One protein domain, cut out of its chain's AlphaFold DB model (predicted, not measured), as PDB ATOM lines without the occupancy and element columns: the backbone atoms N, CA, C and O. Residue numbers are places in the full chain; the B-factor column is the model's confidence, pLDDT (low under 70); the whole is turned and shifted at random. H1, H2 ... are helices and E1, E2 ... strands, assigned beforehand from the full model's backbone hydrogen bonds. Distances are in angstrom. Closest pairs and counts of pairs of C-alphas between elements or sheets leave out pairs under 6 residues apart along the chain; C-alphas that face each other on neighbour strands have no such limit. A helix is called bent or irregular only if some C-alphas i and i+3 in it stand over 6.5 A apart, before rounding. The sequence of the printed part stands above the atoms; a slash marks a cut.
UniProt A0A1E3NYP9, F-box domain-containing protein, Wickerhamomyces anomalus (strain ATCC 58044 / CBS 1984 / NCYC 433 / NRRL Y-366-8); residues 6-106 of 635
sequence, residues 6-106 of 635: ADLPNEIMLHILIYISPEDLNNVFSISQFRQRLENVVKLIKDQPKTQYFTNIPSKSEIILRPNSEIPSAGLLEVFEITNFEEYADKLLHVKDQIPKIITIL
ATOM      1  N   ALA A   6     176.601 243.479 217.444       81.38
ATOM      2  CA  ALA A   6     177.460 243.318 216.280       81.38
ATOM      3  C   ALA A   6     178.243 241.989 216.252       81.38
ATOM      4  O   ALA A   6     178.892 241.726 215.242       81.38
ATOM      5  N   ASP A   7     178.124 241.126 217.268       86.88
ATOM      6  CA  ASP A   7     178.737 239.789 217.323       86.88
ATOM      7  C   ASP A   7     177.731 238.633 217.089       86.88
ATOM      8  O   ASP A   7     178.138 237.478 216.972       86.88
ATOM      9  N   LEU A   8     176.416 238.902 217.003       89.12
ATOM     10  CA  LEU A   8     175.367 237.876 216.794       89.12
ATOM     11  C   LEU A   8     175.501 237.183 215.432       89.12
ATOM     12  O   LEU A   8     175.754 237.910 214.499       89.12
ATOM     13  N   PRO A   9     175.261 235.878 215.217       93.31
ATOM     14  CA  PRO A   9     175.284 235.249 213.880       93.31
ATOM     15  C   PRO A   9     174.448 235.973 212.805       93.31
ATOM     16  O   PRO A   9     173.473 236.653 213.127       93.31
ATOM     17  N   ASN A  10     174.821 235.841 211.525       91.94
ATOM     18  CA  ASN A  10     174.157 236.555 210.421       91.94
ATOM     19  C   ASN A  10     172.668 236.203 210.308       91.94
ATOM     20  O   ASN A  10     171.867 237.066 209.973       91.94
ATOM     21  N   GLU A  11     172.300 234.970 210.635       91.00
ATOM     22  CA  GLU A  11     170.926 234.473 210.645       91.00
ATOM     23  C   GLU A  11     170.094 235.189 211.716       91.00
ATOM     24  O   GLU A  11     168.971 235.611 211.460       91.00
ATOM     25  N   ILE A  12     170.667 235.397 212.908       90.94
ATOM     26  CA  ILE A  12     170.002 236.142 213.985       90.94
ATOM     27  C   ILE A  12     169.887 237.620 213.612       90.94
ATOM     28  O   ILE A  12     168.839 238.223 213.819       90.94
ATOM     29  N   MET A  13     170.938 238.201 213.025       90.56
ATOM     30  CA  MET A  13     170.888 239.576 212.525       90.56
ATOM     31  C   MET A  13     169.814 239.742 211.452       90.56
ATOM     32  O   MET A  13     169.049 240.695 211.523       90.56
ATOM     33  N   LEU A  14     169.708 238.807 210.506       91.19
ATOM     34  CA  LEU A  14     168.663 238.816 209.487       91.19
ATOM     35  C   LEU A  14     167.273 238.818 210.125       91.19
ATOM     36  O   LEU A  14     166.455 239.663 209.779       91.19
ATOM     37  N   HIS A  15     167.035 237.948 211.109       90.00
ATOM     38  CA  HIS A  15     165.771 237.915 211.842       90.00
ATOM     39  C   HIS A  15     165.436 239.221 212.562       90.00
ATOM     40  O   HIS A  15     164.266 239.460 212.810       90.00
ATOM     41  N   ILE A  16     166.417 240.061 212.898       90.69
ATOM     42  CA  ILE A  16     166.164 241.400 213.444       90.69
ATOM     43  C   ILE A  16     165.866 242.383 212.306       90.69
ATOM     44  O   ILE A  16     164.905 243.143 212.381       90.69
ATOM     45  N   LEU A  17     166.679 242.363 211.245       92.31
ATOM     46  CA  LEU A  17     166.607 243.330 210.147       92.31
ATOM     47  C   LEU A  17     165.312 243.234 209.327       92.31
ATOM     48  O   LEU A  17     164.889 244.235 208.767       92.31
ATOM     49  N   ILE A  18     164.667 242.067 209.263       90.75
ATOM     50  CA  ILE A  18     163.389 241.914 208.545       90.75
ATOM     51  C   ILE A  18     162.198 242.584 209.252       90.75
ATOM     52  O   ILE A  18     161.135 242.684 208.652       90.75
ATOM     53  N   TYR A  19     162.360 243.033 210.502       87.94
ATOM     54  CA  TYR A  19     161.305 243.691 211.286       87.94
ATOM     55  C   TYR A  19     161.559 245.182 211.537       87.94
ATOM     56  O   TYR A  19     160.835 245.792 212.320       87.94
ATOM     57  N   ILE A  20     162.592 245.774 210.930       90.94
ATOM     58  CA  ILE A  20     162.849 247.215 211.056       90.94
ATOM     59  C   ILE A  20     162.426 247.950 209.787       90.94
ATOM     60  O   ILE A  20     162.501 247.404 208.684       90.94
ATOM     61  N   SER A  21     162.002 249.202 209.953       91.12
ATOM     62  CA  SER A  21     161.619 250.062 208.835       91.12
ATOM     63  C   SER A  21     162.810 250.332 207.897       91.12
ATOM     64  O   SER A  21     163.971 250.249 208.317       91.12
ATOM     65  N   PRO A  22     162.567 250.704 206.631       93.56
ATOM     66  CA  PRO A  22     163.614 251.150 205.719       93.56
ATOM     67  C   PRO A  22     164.429 252.333 206.255       93.56
ATOM     68  O   PRO A  22     165.654 252.348 206.090       93.56
ATOM     69  N   GLU A  23     163.794 253.299 206.933       92.69
ATOM     70  CA  GLU A  23     164.510 254.400 207.581       92.69
ATOM     71  C   GLU A  23     165.442 253.894 208.688       92.69
ATOM     72  O   GLU A  23     166.616 254.277 208.730       92.69
ATOM     73  N   ASP A  24     164.955 253.006 209.557       94.12
ATOM     74  CA  ASP A  24     165.755 252.434 210.639       94.12
ATOM     75  C   ASP A  24     166.891 251.573 210.104       94.12
ATOM     76  O   ASP A  24     168.017 251.671 210.594       94.12
ATOM     77  N   LEU A  25     166.645 250.791 209.051       95.50
ATOM     78  CA  LEU A  25     167.684 250.039 208.358       95.50
ATOM     79  C   LEU A  25     168.772 250.986 207.848       95.50
ATOM     80  O   LEU A  25     169.952 250.789 208.148       95.50
ATOM     81  N   ASN A  26     168.394 252.053 207.143       95.69
ATOM     82  CA  ASN A  26     169.344 253.059 206.676       95.69
ATOM     83  C   ASN A  26     170.112 253.707 207.848       95.69
ATOM     84  O   ASN A  26     171.317 253.952 207.750       95.69
ATOM     85  N   ASN A  27     169.455 253.940 208.986       95.69
ATOM     86  CA  ASN A  27     170.084 254.479 210.193       95.69
ATOM     87  C   ASN A  27     171.043 253.481 210.859       95.69
ATOM     88  O   ASN A  27     172.118 253.888 211.304       95.69
ATOM     89  N   VAL A  28     170.746 252.180 210.870       94.75
ATOM     90  CA  VAL A  28     171.662 251.133 211.363       94.75
ATOM     91  C   VAL A  28     172.973 251.153 210.571       94.75
ATOM     92  O   VAL A  28     174.058 251.083 211.153       94.75
ATOM     93  N   PHE A  29     172.901 251.355 209.253       95.44
ATOM     94  CA  PHE A  29     174.080 251.510 208.397       95.44
ATOM     95  C   PHE A  29     174.875 252.804 208.643       95.44
ATOM     96  O   PHE A  29     175.996 252.934 208.141       95.44
ATOM     97  N   SER A  30     174.368 253.773 209.414       95.06
ATOM     98  CA  SER A  30     175.165 254.935 209.848       95.06
ATOM     99  C   SER A  30     176.247 254.550 210.869       95.06
ATOM    100  O   SER A  30     177.279 255.216 210.974       95.06
ATOM    101  N   ILE A  31     176.063 253.427 211.571       94.94
ATOM    102  CA  ILE A  31     176.990 252.912 212.576       94.94
ATOM    103  C   ILE A  31     178.063 252.065 211.880       94.94
ATOM    104  O   ILE A  31     177.777 251.031 211.277       94.94
ATOM    105  N   SER A  32     179.329 252.476 211.991       93.44
ATOM    106  CA  SER A  32     180.451 251.889 211.236       93.44
ATOM    107  C   SER A  32     180.623 250.375 211.417       93.44
ATOM    108  O   SER A  32     180.906 249.678 210.443       93.44
ATOM    109  N   GLN A  33     180.419 249.865 212.637       92.62
ATOM    110  CA  GLN A  33     180.517 248.434 212.953       92.62
ATOM    111  C   GLN A  33     179.469 247.607 212.196       92.62
ATOM    112  O   GLN A  33     179.808 246.598 211.580       92.62
ATOM    113  N   PHE A  34     178.211 248.061 212.181       93.50
ATOM    114  CA  PHE A  34     177.141 247.399 211.433       93.50
ATOM    115  C   PHE A  34     177.326 247.560 209.928       93.50
ATOM    116  O   PHE A  34     177.180 246.585 209.200       93.50
ATOM    117  N   ARG A  35     177.743 248.742 209.457       94.00
ATOM    118  CA  ARG A  35     178.008 248.999 208.035       94.00
ATOM    119  C   ARG A  35     178.996 248.000 207.430       94.00
ATOM    120  O   ARG A  35     178.695 247.400 206.405       94.00
ATOM    121  N   GLN A  36     180.161 247.823 208.060       91.25
ATOM    122  CA  GLN A  36     181.191 246.889 207.578       91.25
ATOM    123  C   GLN A  36     180.695 245.446 207.596       91.25
ATOM    124  O   GLN A  36     180.988 244.657 206.702       91.25
ATOM    125  N   ARG A  37     179.936 245.099 208.634       90.75
ATOM    126  CA  ARG A  37     179.450 243.744 208.833       90.75
ATOM    127  C   ARG A  37     178.341 243.358 207.851       90.75
ATOM    128  O   ARG A  37     178.347 242.251 207.319       90.75
ATOM    129  N   LEU A  38     177.392 244.260 207.628       93.88
ATOM    130  CA  LEU A  38     176.201 244.016 206.821       93.88
ATOM    131  C   LEU A  38     176.449 244.176 205.314       93.88
ATOM    132  O   LEU A  38     175.601 243.764 204.531       93.88
ATOM    133  N   GLU A  39     177.618 244.677 204.894       91.19
ATOM    134  CA  GLU A  39     178.010 244.873 203.482       91.19
ATOM    135  C   GLU A  39     177.804 243.614 202.605       91.19
ATOM    136  O   GLU A  39     177.418 243.694 201.432       91.19
ATOM    137  N   ASN A  40     178.026 242.431 203.190       88.00
ATOM    138  CA  ASN A  40     177.866 241.139 202.514       88.00
ATOM    139  C   ASN A  40     176.524 240.448 202.798       88.00
ATOM    140  O   ASN A  40     176.213 239.456 202.145       88.00
ATOM    141  N   VAL A  41     175.754 240.952 203.763       92.88
ATOM    142  CA  VAL A  41     174.459 240.391 204.178       92.88
ATOM    143  C   VAL A  41     173.327 241.050 203.399       92.88
ATOM    144  O   VAL A  41     172.443 240.356 202.908       92.88
ATOM    145  N   VAL A  42     173.386 242.372 203.253       95.81
ATOM    146  CA  VAL A  42     172.345 243.189 202.628       95.81
ATOM    147  C   VAL A  42     172.806 243.637 201.247       95.81
ATOM    148  O   VAL A  42     173.927 244.138 201.102       95.81
ATOM    149  N   LYS A  43     171.948 243.483 200.238       96.25
ATOM    150  CA  LYS A  43     172.166 244.039 198.897       96.25
ATOM    151  C   LYS A  43     171.124 245.100 198.595       96.25
ATOM    152  O   LYS A  43     169.936 244.860 198.761       96.25
ATOM    153  N   LEU A  44     171.597 246.270 198.176       96.62
ATOM    154  CA  LEU A  44     170.759 247.396 197.779       96.62
ATOM    155  C   LEU A  44     170.606 247.383 196.264       96.62
ATOM    156  O   LEU A  44     171.588 247.424 195.532       96.62
ATOM    157  N   ILE A  45     169.376 247.321 195.795       95.88
ATOM    158  CA  ILE A  45     169.021 247.153 194.401       95.88
ATOM    159  C   ILE A  45     168.262 248.410 193.967       95.88
ATOM    160  O   ILE A  45     167.214 248.725 194.525       95.88
ATOM    161  N   LYS A  46     168.804 249.139 192.988       96.38
ATOM    162  CA  LYS A  46     168.261 250.419 192.503       96.38
ATOM    163  C   LYS A  46     167.907 250.333 191.029       96.38
ATOM    164  O   LYS A  46     168.687 249.779 190.261       96.38
ATOM    165  N   ASP A  47     166.807 250.934 190.598       95.12
ATOM    166  CA  ASP A  47     166.516 251.135 189.168       95.12
ATOM    167  C   ASP A  47     167.246 252.356 188.583       95.12
ATOM    168  O   ASP A  47     167.582 252.388 187.397       95.12
ATOM    169  N   GLN A  48     167.565 253.343 189.426       93.69
ATOM    170  CA  GLN A  48     168.310 254.539 189.044       93.69
ATOM    171  C   GLN A  48     169.521 254.793 189.964       93.69
ATOM    172  O   GLN A  48     169.386 254.797 191.183       93.69
ATOM    173  N   PRO A  49     170.718 255.114 189.427       90.56
ATOM    174  CA  PRO A  49     171.910 255.356 190.252       90.56
ATOM    175  C   PRO A  49     171.844 256.605 191.142       90.56
ATOM    176  O   PRO A  49     172.637 256.747 192.067       90.56
ATOM    177  N   LYS A  50     170.976 257.566 190.808       90.56
ATOM    178  CA  LYS A  50     170.948 258.896 191.440       90.56
ATOM    179  C   LYS A  50     170.067 258.963 192.686       90.56
ATOM    180  O   LYS A  50     169.996 260.023 193.301       90.56
ATOM    181  N   THR A  51     169.391 257.878 193.034       89.44
ATOM    182  CA  THR A  51     168.449 257.837 194.150       89.44
ATOM    183  C   THR A  51     169.204 257.842 195.483       89.44
ATOM    184  O   THR A  51     170.316 257.311 195.603       89.44
ATOM    185  N   GLN A  52     168.654 258.569 196.458       90.50
ATOM    186  CA  GLN A  52     169.315 258.898 197.727       90.50
ATOM    187  C   GLN A  52     168.428 258.589 198.939       90.50
ATOM    188  O   GLN A  52     168.493 259.291 199.947       90.50
ATOM    189  N   TYR A  53     167.576 257.571 198.869       93.81
ATOM    190  CA  TYR A  53     166.844 257.114 200.045       93.81
ATOM    191  C   TYR A  53     167.785 256.362 200.999       93.81
ATOM    192  O   TYR A  53     167.949 256.766 202.151       93.81
ATOM    193  N   PHE A  54     168.505 255.347 200.506       95.56
ATOM    194  CA  PHE A  54     169.469 254.575 201.304       95.56
ATOM    195  C   PHE A  54     170.904 255.115 201.194       95.56
ATOM    196  O   PHE A  54     171.791 254.490 200.617       95.56
ATOM    197  N   THR A  55     171.160 256.300 201.749       94.94
ATOM    198  CA  THR A  55     172.476 256.972 201.656       94.94
ATOM    199  C   THR A  55     173.591 256.335 202.483       94.94
ATOM    200  O   THR A  55     174.769 256.570 202.204       94.94
ATOM    201  N   ASN A  56     173.255 255.553 203.512       95.69
ATOM    202  CA  ASN A  56     174.248 254.971 204.415       95.69
ATOM    203  C   ASN A  56     174.700 253.565 204.002       95.69
ATOM    204  O   ASN A  56     175.719 253.089 204.520       95.69
ATOM    205  N   ILE A  57     173.970 252.901 203.100       94.88
ATOM    206  CA  ILE A  57     174.345 251.579 202.593       94.88
ATOM    207  C   ILE A  57     175.562 251.737 201.657       94.88
ATOM    208  O   ILE A  57     175.548 252.594 200.776       94.88
ATOM    209  N   PRO A  58     176.649 250.960 201.838       93.81
ATOM    210  CA  PRO A  58     177.845 251.088 201.011       93.81
ATOM    211  C   PRO A  58     177.571 250.841 199.525       93.81
ATOM    212  O   PRO A  58     176.940 249.851 199.168       93.81
ATOM    213  N   SER A  59     178.185 251.640 198.649       92.31
ATOM    214  CA  SER A  59     178.081 251.471 197.189       92.31
ATOM    215  C   SER A  59     178.586 250.120 196.670       92.31
ATOM    216  O   SER A  59     178.193 249.663 195.605       92.31
ATOM    217  N   LYS A  60     179.437 249.425 197.434       93.00
ATOM    218  CA  LYS A  60     179.870 248.050 197.126       93.00
ATOM    219  C   LYS A  60     178.755 247.009 197.280       93.00
ATOM    220  O   LYS A  60     178.870 245.909 196.741       93.00
ATOM    221  N   SER A  61     177.704 247.336 198.027       92.44
ATOM    222  CA  SER A  61     176.506 246.514 198.195       92.44
ATOM    223  C   SER A  61     175.417 246.859 197.176       92.44
ATOM    224  O   SER A  61     174.378 246.203 197.188       92.44
ATOM    225  N   GLU A  62     175.644 247.860 196.316       95.50
ATOM    226  CA  GLU A  62     174.671 248.340 195.339       95.50
ATOM    227  C   GLU A  62     174.687 247.528 194.039       95.50
ATOM    228  O   GLU A  62     175.739 247.195 193.487       95.50
ATOM    229  N   ILE A  63     173.494 247.263 193.513       94.88
ATOM    230  CA  ILE A  63     173.254 246.658 192.208       94.88
ATOM    231  C   ILE A  63     172.266 247.550 191.455       94.88
ATOM    232  O   ILE A  63     171.208 247.890 191.974       94.88
ATOM    233  N   ILE A  64     172.603 247.921 190.219       95.56
ATOM    234  CA  ILE A  64     171.718 248.719 189.364       95.56
ATOM    235  C   ILE A  64     170.922 247.791 188.442       95.56
ATOM    236  O   ILE A  64     171.505 247.111 187.592       95.56
ATOM    237  N   LEU A  65     169.600 247.786 188.598       93.38
ATOM    238  CA  LEU A  65     168.654 247.109 187.718       93.38
ATOM    239  C   LEU A  65     168.562 247.834 186.382       93.38
ATOM    240  O   LEU A  65     168.556 249.060 186.310       93.38
ATOM    241  N   ARG A  66     168.482 247.052 185.306       91.06
ATOM    242  CA  ARG A  66     168.202 247.570 183.970       91.06
ATOM    243  C   ARG A  66     166.769 247.202 183.562       91.06
ATOM    244  O   ARG A  66     166.321 246.097 183.882       91.06
ATOM    245  N   PRO A  67     166.119 248.032 182.728       86.12
ATOM    246  CA  PRO A  67     164.789 247.800 182.155       86.12
ATOM    247  C   PRO A  67     164.503 246.395 181.622       86.12
ATOM    248  O   PRO A  67     163.372 245.939 181.652       86.12
ATOM    249  N   ASN A  68     165.518 245.671 181.147       85.81
ATOM    250  CA  ASN A  68     165.367 244.353 180.519       85.81
ATOM    251  C   ASN A  68     166.208 243.254 181.188       85.81
ATOM    252  O   ASN A  68     166.361 242.178 180.619       85.81
ATOM    253  N   SER A  69     166.795 243.513 182.362       87.12
ATOM    254  CA  SER A  69     167.512 242.477 183.113       87.12
ATOM    255  C   SER A  69     166.572 241.714 184.044       87.12
ATOM    256  O   SER A  69     165.614 242.287 184.569       87.12
ATOM    257  N   GLU A  70     166.885 240.439 184.278       87.88
ATOM    258  CA  GLU A  70     166.342 239.682 185.409       87.88
ATOM    259  C   GLU A  70     166.796 240.321 186.731       87.88
ATOM    260  O   GLU A  70     167.866 240.937 186.796       87.88
ATOM    261  N   ILE A  71     165.973 240.195 187.774       86.81
ATOM    262  CA  ILE A  71     166.328 240.673 189.112       86.81
ATOM    263  C   ILE A  71     167.356 239.693 189.692       86.81
ATOM    264  O   ILE A  71     167.062 238.499 189.792       86.81
ATOM    265  N   PRO A  72     168.571 240.152 190.027       84.88
ATOM    266  CA  PRO A  72     169.597 239.276 190.559       84.88
ATOM    267  C   PRO A  72     169.248 238.882 191.993       84.88
ATOM    268  O   PRO A  72     169.002 239.754 192.816       84.88
ATOM    269  N   SER A  73     169.299 237.581 192.283       83.94
ATOM    270  CA  SER A  73     169.205 237.057 193.647       83.94
ATOM    271  C   SER A  73     170.577 237.164 194.317       83.94
ATOM    272  O   SER A  73     171.539 236.520 193.872       83.94
ATOM    273  N   ALA A  74     170.719 238.030 195.323       84.06
ATOM    274  CA  ALA A  74     172.015 238.297 195.946       84.06
ATOM    275  C   ALA A  74     171.916 238.699 197.424       84.06
ATOM    276  O   ALA A  74     171.253 239.661 197.793       84.06
ATOM    277  N   GLY A  75     172.719 238.040 198.265       87.75
ATOM    278  CA  GLY A  75     172.794 238.320 199.701       87.75
ATOM    279  C   GLY A  75     171.850 237.450 200.530       87.75
ATOM    280  O   GLY A  75     171.400 236.401 200.080       87.75
ATOM    281  N   LEU A  76     171.625 237.865 201.778       92.69
ATOM    282  CA  LEU A  76     170.672 237.245 202.709       92.69
ATOM    283  C   LEU A  76     169.436 238.131 202.949       92.69
ATOM    284  O   LEU A  76     168.441 237.640 203.469       92.69
ATOM    285  N   LEU A  77     169.515 239.417 202.587       94.31
ATOM    286  CA  LEU A  77     168.432 240.401 202.605       94.31
ATOM    287  C   LEU A  77     168.567 241.301 201.375       94.31
ATOM    288  O   LEU A  77     169.638 241.878 201.146       94.31
ATOM    289  N   GLU A  78     167.483 241.464 200.633       95.38
ATOM    290  CA  GLU A  78     167.436 242.346 199.468       95.38
ATOM    291  C   GLU A  78     166.648 243.609 199.796       95.38
ATOM    292  O   GLU A  78     165.545 243.561 200.335       95.38
ATOM    293  N   VAL A  79     167.225 244.762 199.482       96.31
ATOM    294  CA  VAL A  79     166.628 246.073 199.722       96.31
ATOM    295  C   VAL A  79     166.445 246.742 198.374       96.31
ATOM    296  O   VAL A  79     167.423 246.968 197.673       96.31
ATOM    297  N   PHE A  80     165.213 247.064 198.007       95.94
ATOM    298  CA  PHE A  80     164.880 247.682 196.731       95.94
ATOM    299  C   PHE A  80     164.570 249.167 196.914       95.94
ATOM    300  O   PHE A  80     163.806 249.546 197.800       95.94
ATOM    301  N   GLU A  81     165.139 249.992 196.042       96.62
ATOM    302  CA  GLU A  81     164.859 251.422 195.914       96.62
ATOM    303  C   GLU A  81     164.438 251.697 194.466       96.62
ATOM    304  O   GLU A  81     165.280 251.736 193.568       96.62
ATOM    305  N   ILE A  82     163.126 251.814 194.244       96.31
ATOM    306  CA  ILE A  82     162.501 251.850 192.914       96.31
ATOM    307  C   ILE A  82     161.846 253.209 192.678       96.31
ATOM    308  O   ILE A  82     160.995 253.628 193.460       96.31
ATOM    309  N   THR A  83     162.218 253.890 191.598       95.06
ATOM    310  CA  THR A  83     161.629 255.174 191.172       95.06
ATOM    311  C   THR A  83     160.600 255.051 190.061       95.06
ATOM    312  O   THR A  83     159.717 255.892 189.986       95.06
ATOM    313  N   ASN A  84     160.711 254.030 189.212       92.56
ATOM    314  CA  ASN A  84     159.756 253.729 188.154       92.56
ATOM    315  C   ASN A  84     158.970 252.474 188.549       92.56
ATOM    316  O   ASN A  84     159.373 251.355 188.218       92.56
ATOM    317  N   PHE A  85     157.896 252.632 189.326       92.31
ATOM    318  CA  PHE A  85     157.135 251.477 189.802       92.31
ATOM    319  C   PHE A  85     156.515 250.718 188.628       92.31
ATOM    320  O   PHE A  85     156.581 249.490 188.606       92.31
ATOM    321  N   GLU A  86     156.015 251.440 187.622       90.06
ATOM    322  CA  GLU A  86     155.353 250.861 186.452       90.06
ATOM    323  C   GLU A  86     156.214 249.807 185.742       90.06
ATOM    324  O   GLU A  86     155.782 248.687 185.471       90.06
ATOM    325  N   GLU A  87     157.484 250.131 185.522       90.69
ATOM    326  CA  GLU A  87     158.419 249.280 184.789       90.69
ATOM    327  C   GLU A  87     158.852 248.011 185.548       90.69
ATOM    328  O   GLU A  87     159.184 246.990 184.933       90.69
ATOM    329  N   TYR A  88     158.874 248.056 186.884       91.06
ATOM    330  CA  TYR A  88     159.438 246.987 187.717       91.06
ATOM    331  C   TYR A  88     158.403 246.213 188.540       91.06
ATOM    332  O   TYR A  88     158.748 245.152 189.075       91.06
ATOM    333  N   ALA A  89     157.153 246.681 188.611       89.88
ATOM    334  CA  ALA A  89     156.134 246.120 189.492       89.88
ATOM    335  C   ALA A  89     155.891 244.624 189.244       89.88
ATOM    336  O   ALA A  89     155.913 243.831 190.186       89.88
ATOM    337  N   ASP A  90     155.723 244.202 187.991       88.25
ATOM    338  CA  ASP A  90     155.504 242.784 187.698       88.25
ATOM    339  C   ASP A  90     156.740 241.938 188.006       88.25
ATOM    340  O   ASP A  90     156.626 240.855 188.575       88.25
ATOM    341  N   LYS A  91     157.944 242.414 187.678       88.25
ATOM    342  CA  LYS A  91     159.169 241.618 187.847       88.25
ATOM    343  C   LYS A  91     159.412 241.248 189.300       88.25
ATOM    344  O   LYS A  91     159.704 240.093 189.593       88.25
ATOM    345  N   LEU A  92     159.268 242.220 190.192       87.38
ATOM    346  CA  LEU A  92     159.486 242.069 191.629       87.38
ATOM    347  C   LEU A  92     158.510 241.063 192.266       87.38
ATOM    348  O   LEU A  92     158.934 240.283 193.115       87.38
ATOM    349  N   LEU A  93     157.256 240.987 191.799       85.50
ATOM    350  CA  LEU A  93     156.287 239.966 192.241       85.50
ATOM    351  C   LEU A  93     156.653 238.540 191.787       85.50
ATOM    352  O   LEU A  93     156.235 237.561 192.406       85.50
ATOM    353  N   HIS A  94     157.419 238.391 190.703       82.56
ATOM    354  CA  HIS A  94     157.805 237.079 190.169       82.56
ATOM    355  C   HIS A  94     159.095 236.515 190.790       82.56
ATOM    356  O   HIS A  94     159.416 235.345 190.559       82.56
ATOM    357  N   VAL A  95     159.816 237.289 191.611       76.94
ATOM    358  CA  VAL A  95     161.017 236.824 192.329       76.94
ATOM    359  C   VAL A  95     160.606 236.004 193.557       76.94
ATOM    360  O   VAL A  95     160.594 236.484 194.689       76.94
ATOM    361  N   LYS A  96     160.243 234.739 193.319       66.56
ATOM    362  CA  LYS A  96     159.751 233.789 194.337       66.56
ATOM    363  C   LYS A  96     160.854 233.069 195.129       66.56
ATOM    364  O   LYS A  96     160.638 231.948 195.592       66.56
ATOM    365  N   ASP A  97     162.050 233.643 195.242       71.12
ATOM    366  CA  ASP A  97     163.081 233.047 196.096       71.12
ATOM    367  C   ASP A  97     162.756 233.250 197.591       71.12
ATOM    368  O   ASP A  97     161.949 234.096 197.971       71.12
ATOM    369  N   GLN A  98     163.349 232.420 198.457       73.06
ATOM    370  CA  GLN A  98     163.130 232.479 199.912       73.06
ATOM    371  C   GLN A  98     163.879 233.645 200.584       73.06
ATOM    372  O   GLN A  98     164.012 233.654 201.808       73.06
ATOM    373  N   ILE A  99     164.416 234.593 199.808       88.50
ATOM    374  CA  ILE A  99     165.187 235.709 200.349       88.50
ATOM    375  C   ILE A  99     164.213 236.818 200.775       88.50
ATOM    376  O   ILE A  99     163.415 237.270 199.944       88.50
ATOM    377  N   PRO A 100     164.269 237.264 202.044       91.44
ATOM    378  CA  PRO A 100     163.504 238.405 202.531       91.44
ATOM    379  C   PRO A 100     163.817 239.685 201.751       91.44
ATOM    380  O   PRO A 100     164.978 239.960 201.432       91.44
ATOM    381  N   LYS A 101     162.784 240.486 201.484       93.44
ATOM    382  CA  LYS A 101     162.866 241.721 200.700       93.44
ATOM    383  C   LYS A 101     162.271 242.898 201.460       93.44
ATOM    384  O   LYS A 101     161.183 242.797 202.026       93.44
ATOM    385  N   ILE A 102     162.964 244.027 201.417       95.06
ATOM    386  CA  ILE A 102     162.482 245.329 201.877       95.06
ATOM    387  C   ILE A 102     162.349 246.215 200.646       95.06
ATOM    388  O   ILE A 102     163.338 246.473 199.966       95.06
ATOM    389  N   ILE A 103     161.139 246.667 200.334       95.12
ATOM    390  CA  ILE A 103     160.850 247.389 199.093       95.12
ATOM    391  C   ILE A 103     160.455 248.823 199.418       95.12
ATOM    392  O   ILE A 103     159.483 249.060 200.128       95.12
ATOM    393  N   THR A 104     161.201 249.783 198.872       96.69
ATOM    394  CA  THR A 104     160.894 251.214 198.944       96.69
ATOM    395  C   THR A 104     160.624 251.759 197.550       96.69
ATOM    396  O   THR A 104     161.502 251.764 196.686       96.69
ATOM    397  N   ILE A 105     159.404 252.246 197.346       96.44
ATOM    398  CA  ILE A 105     158.934 252.839 196.099       96.44
ATOM    399  C   ILE A 105     158.873 254.358 196.276       96.44
ATOM    400  O   ILE A 105     158.222 254.883 197.186       96.44
ATOM    401  N   LEU A 106     159.605 255.049 195.408       95.62
ATOM    402  CA  LEU A 106     159.807 256.498 195.378       95.62
ATOM    403  C   LEU A 106     159.055 257.179 194.226       95.62
ATOM    404  O   LEU A 106     159.220 258.382 194.042       95.62
TER     405      LEU A 106
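This is residues 6 to 106 of the 635 residues of the protein "F-box domain-containing protein" of Wickerhamomyces anomalus (strain ATCC 58044 / CBS 1984 / NCYC 433 / NRRL Y-366-8) (UniProt A0A1E3NYP9). What shape do these coordinates draw? A twisted four-stranded parallel sheet is in the middle, with the three short helices H1, H2 and H3 loosely gathered towards one end of the longest axis, and H4 towards the other end, over E3. Which parts follow along the printed part, and in what sheet order? The 101 printed residues hold four named helices and four named strands, H1 H2 H3 E1 E2 E3 H4 E4, of mixed class; the sheet's order is E2 E1 E3 E4. How large is it? It is compact, with a radius of gyration of the C-alphas of 13.1 A and spans of 39 by 28 by 21 A.

Where are the first helices? H1 is residues 10 to 17, its C-alpha 10 at (174.157, 236.555, 210.421); H2 is residues 22 to 28 and H3 residues 32 to 38. Where are the strands and the last helix? E1 is residues 42 to 46, 13.1 A long, E2 residues 62 to 64 and E3 residues 77 to 82, 16.1 A long. H4 is residues 85 to 94, 14.4 A long, and irregular, with C-alphas 87 and 90 7.7 A apart. E4 is residues 101 to 105, 12.7 A long, its C-alpha 105 at (158.934, 252.839, 196.099).

How are the parallel strands joined? N 63 and O 44 of E2 and E1, 2.8 A, N 45 and O 79 of E1 and E3, 2.7 A, and N 80 and O 102 of E3 and E4, 2.8 A, are within hydrogen-bond range. How do H1, H2 and H3 stand? H1 with residues 14 to 17 and H2 with residues 22 to 25 only graze the sheet; H3 is not on it. H2 and H3 are close but not clearly touching, the closest C-alphas being those of Val 28 and Phe 34, 6.6 A; H1 and H3 are apart. Where is H4? It is over E3 and runs along the strands, at 0 degrees on the local plane, at a height over the sheet of 9.8 A. E3, H4 and E4 form a strand-helix-strand unit, two parallel neighbour strands with a helix between, and its crossover is right-handed. What do the helix backbones show? Every O i to N i+4 pair is within hydrogen-bond range in H1, H2 and H3, but 3 of 6 in H4.

How far does it reach? The two C-alphas farthest apart, those of Asp 7 and Glu 86, are 40.3 A apart. Which links are long? The links E1 to E2, residues 47 to 61, and E2 to E3, residues 65 to 76, are long, and the printed part has no cut. Where is confidence low? The mean pLDDT of the printed part is 91.2, and one printed residue, Lys 96, is under 70.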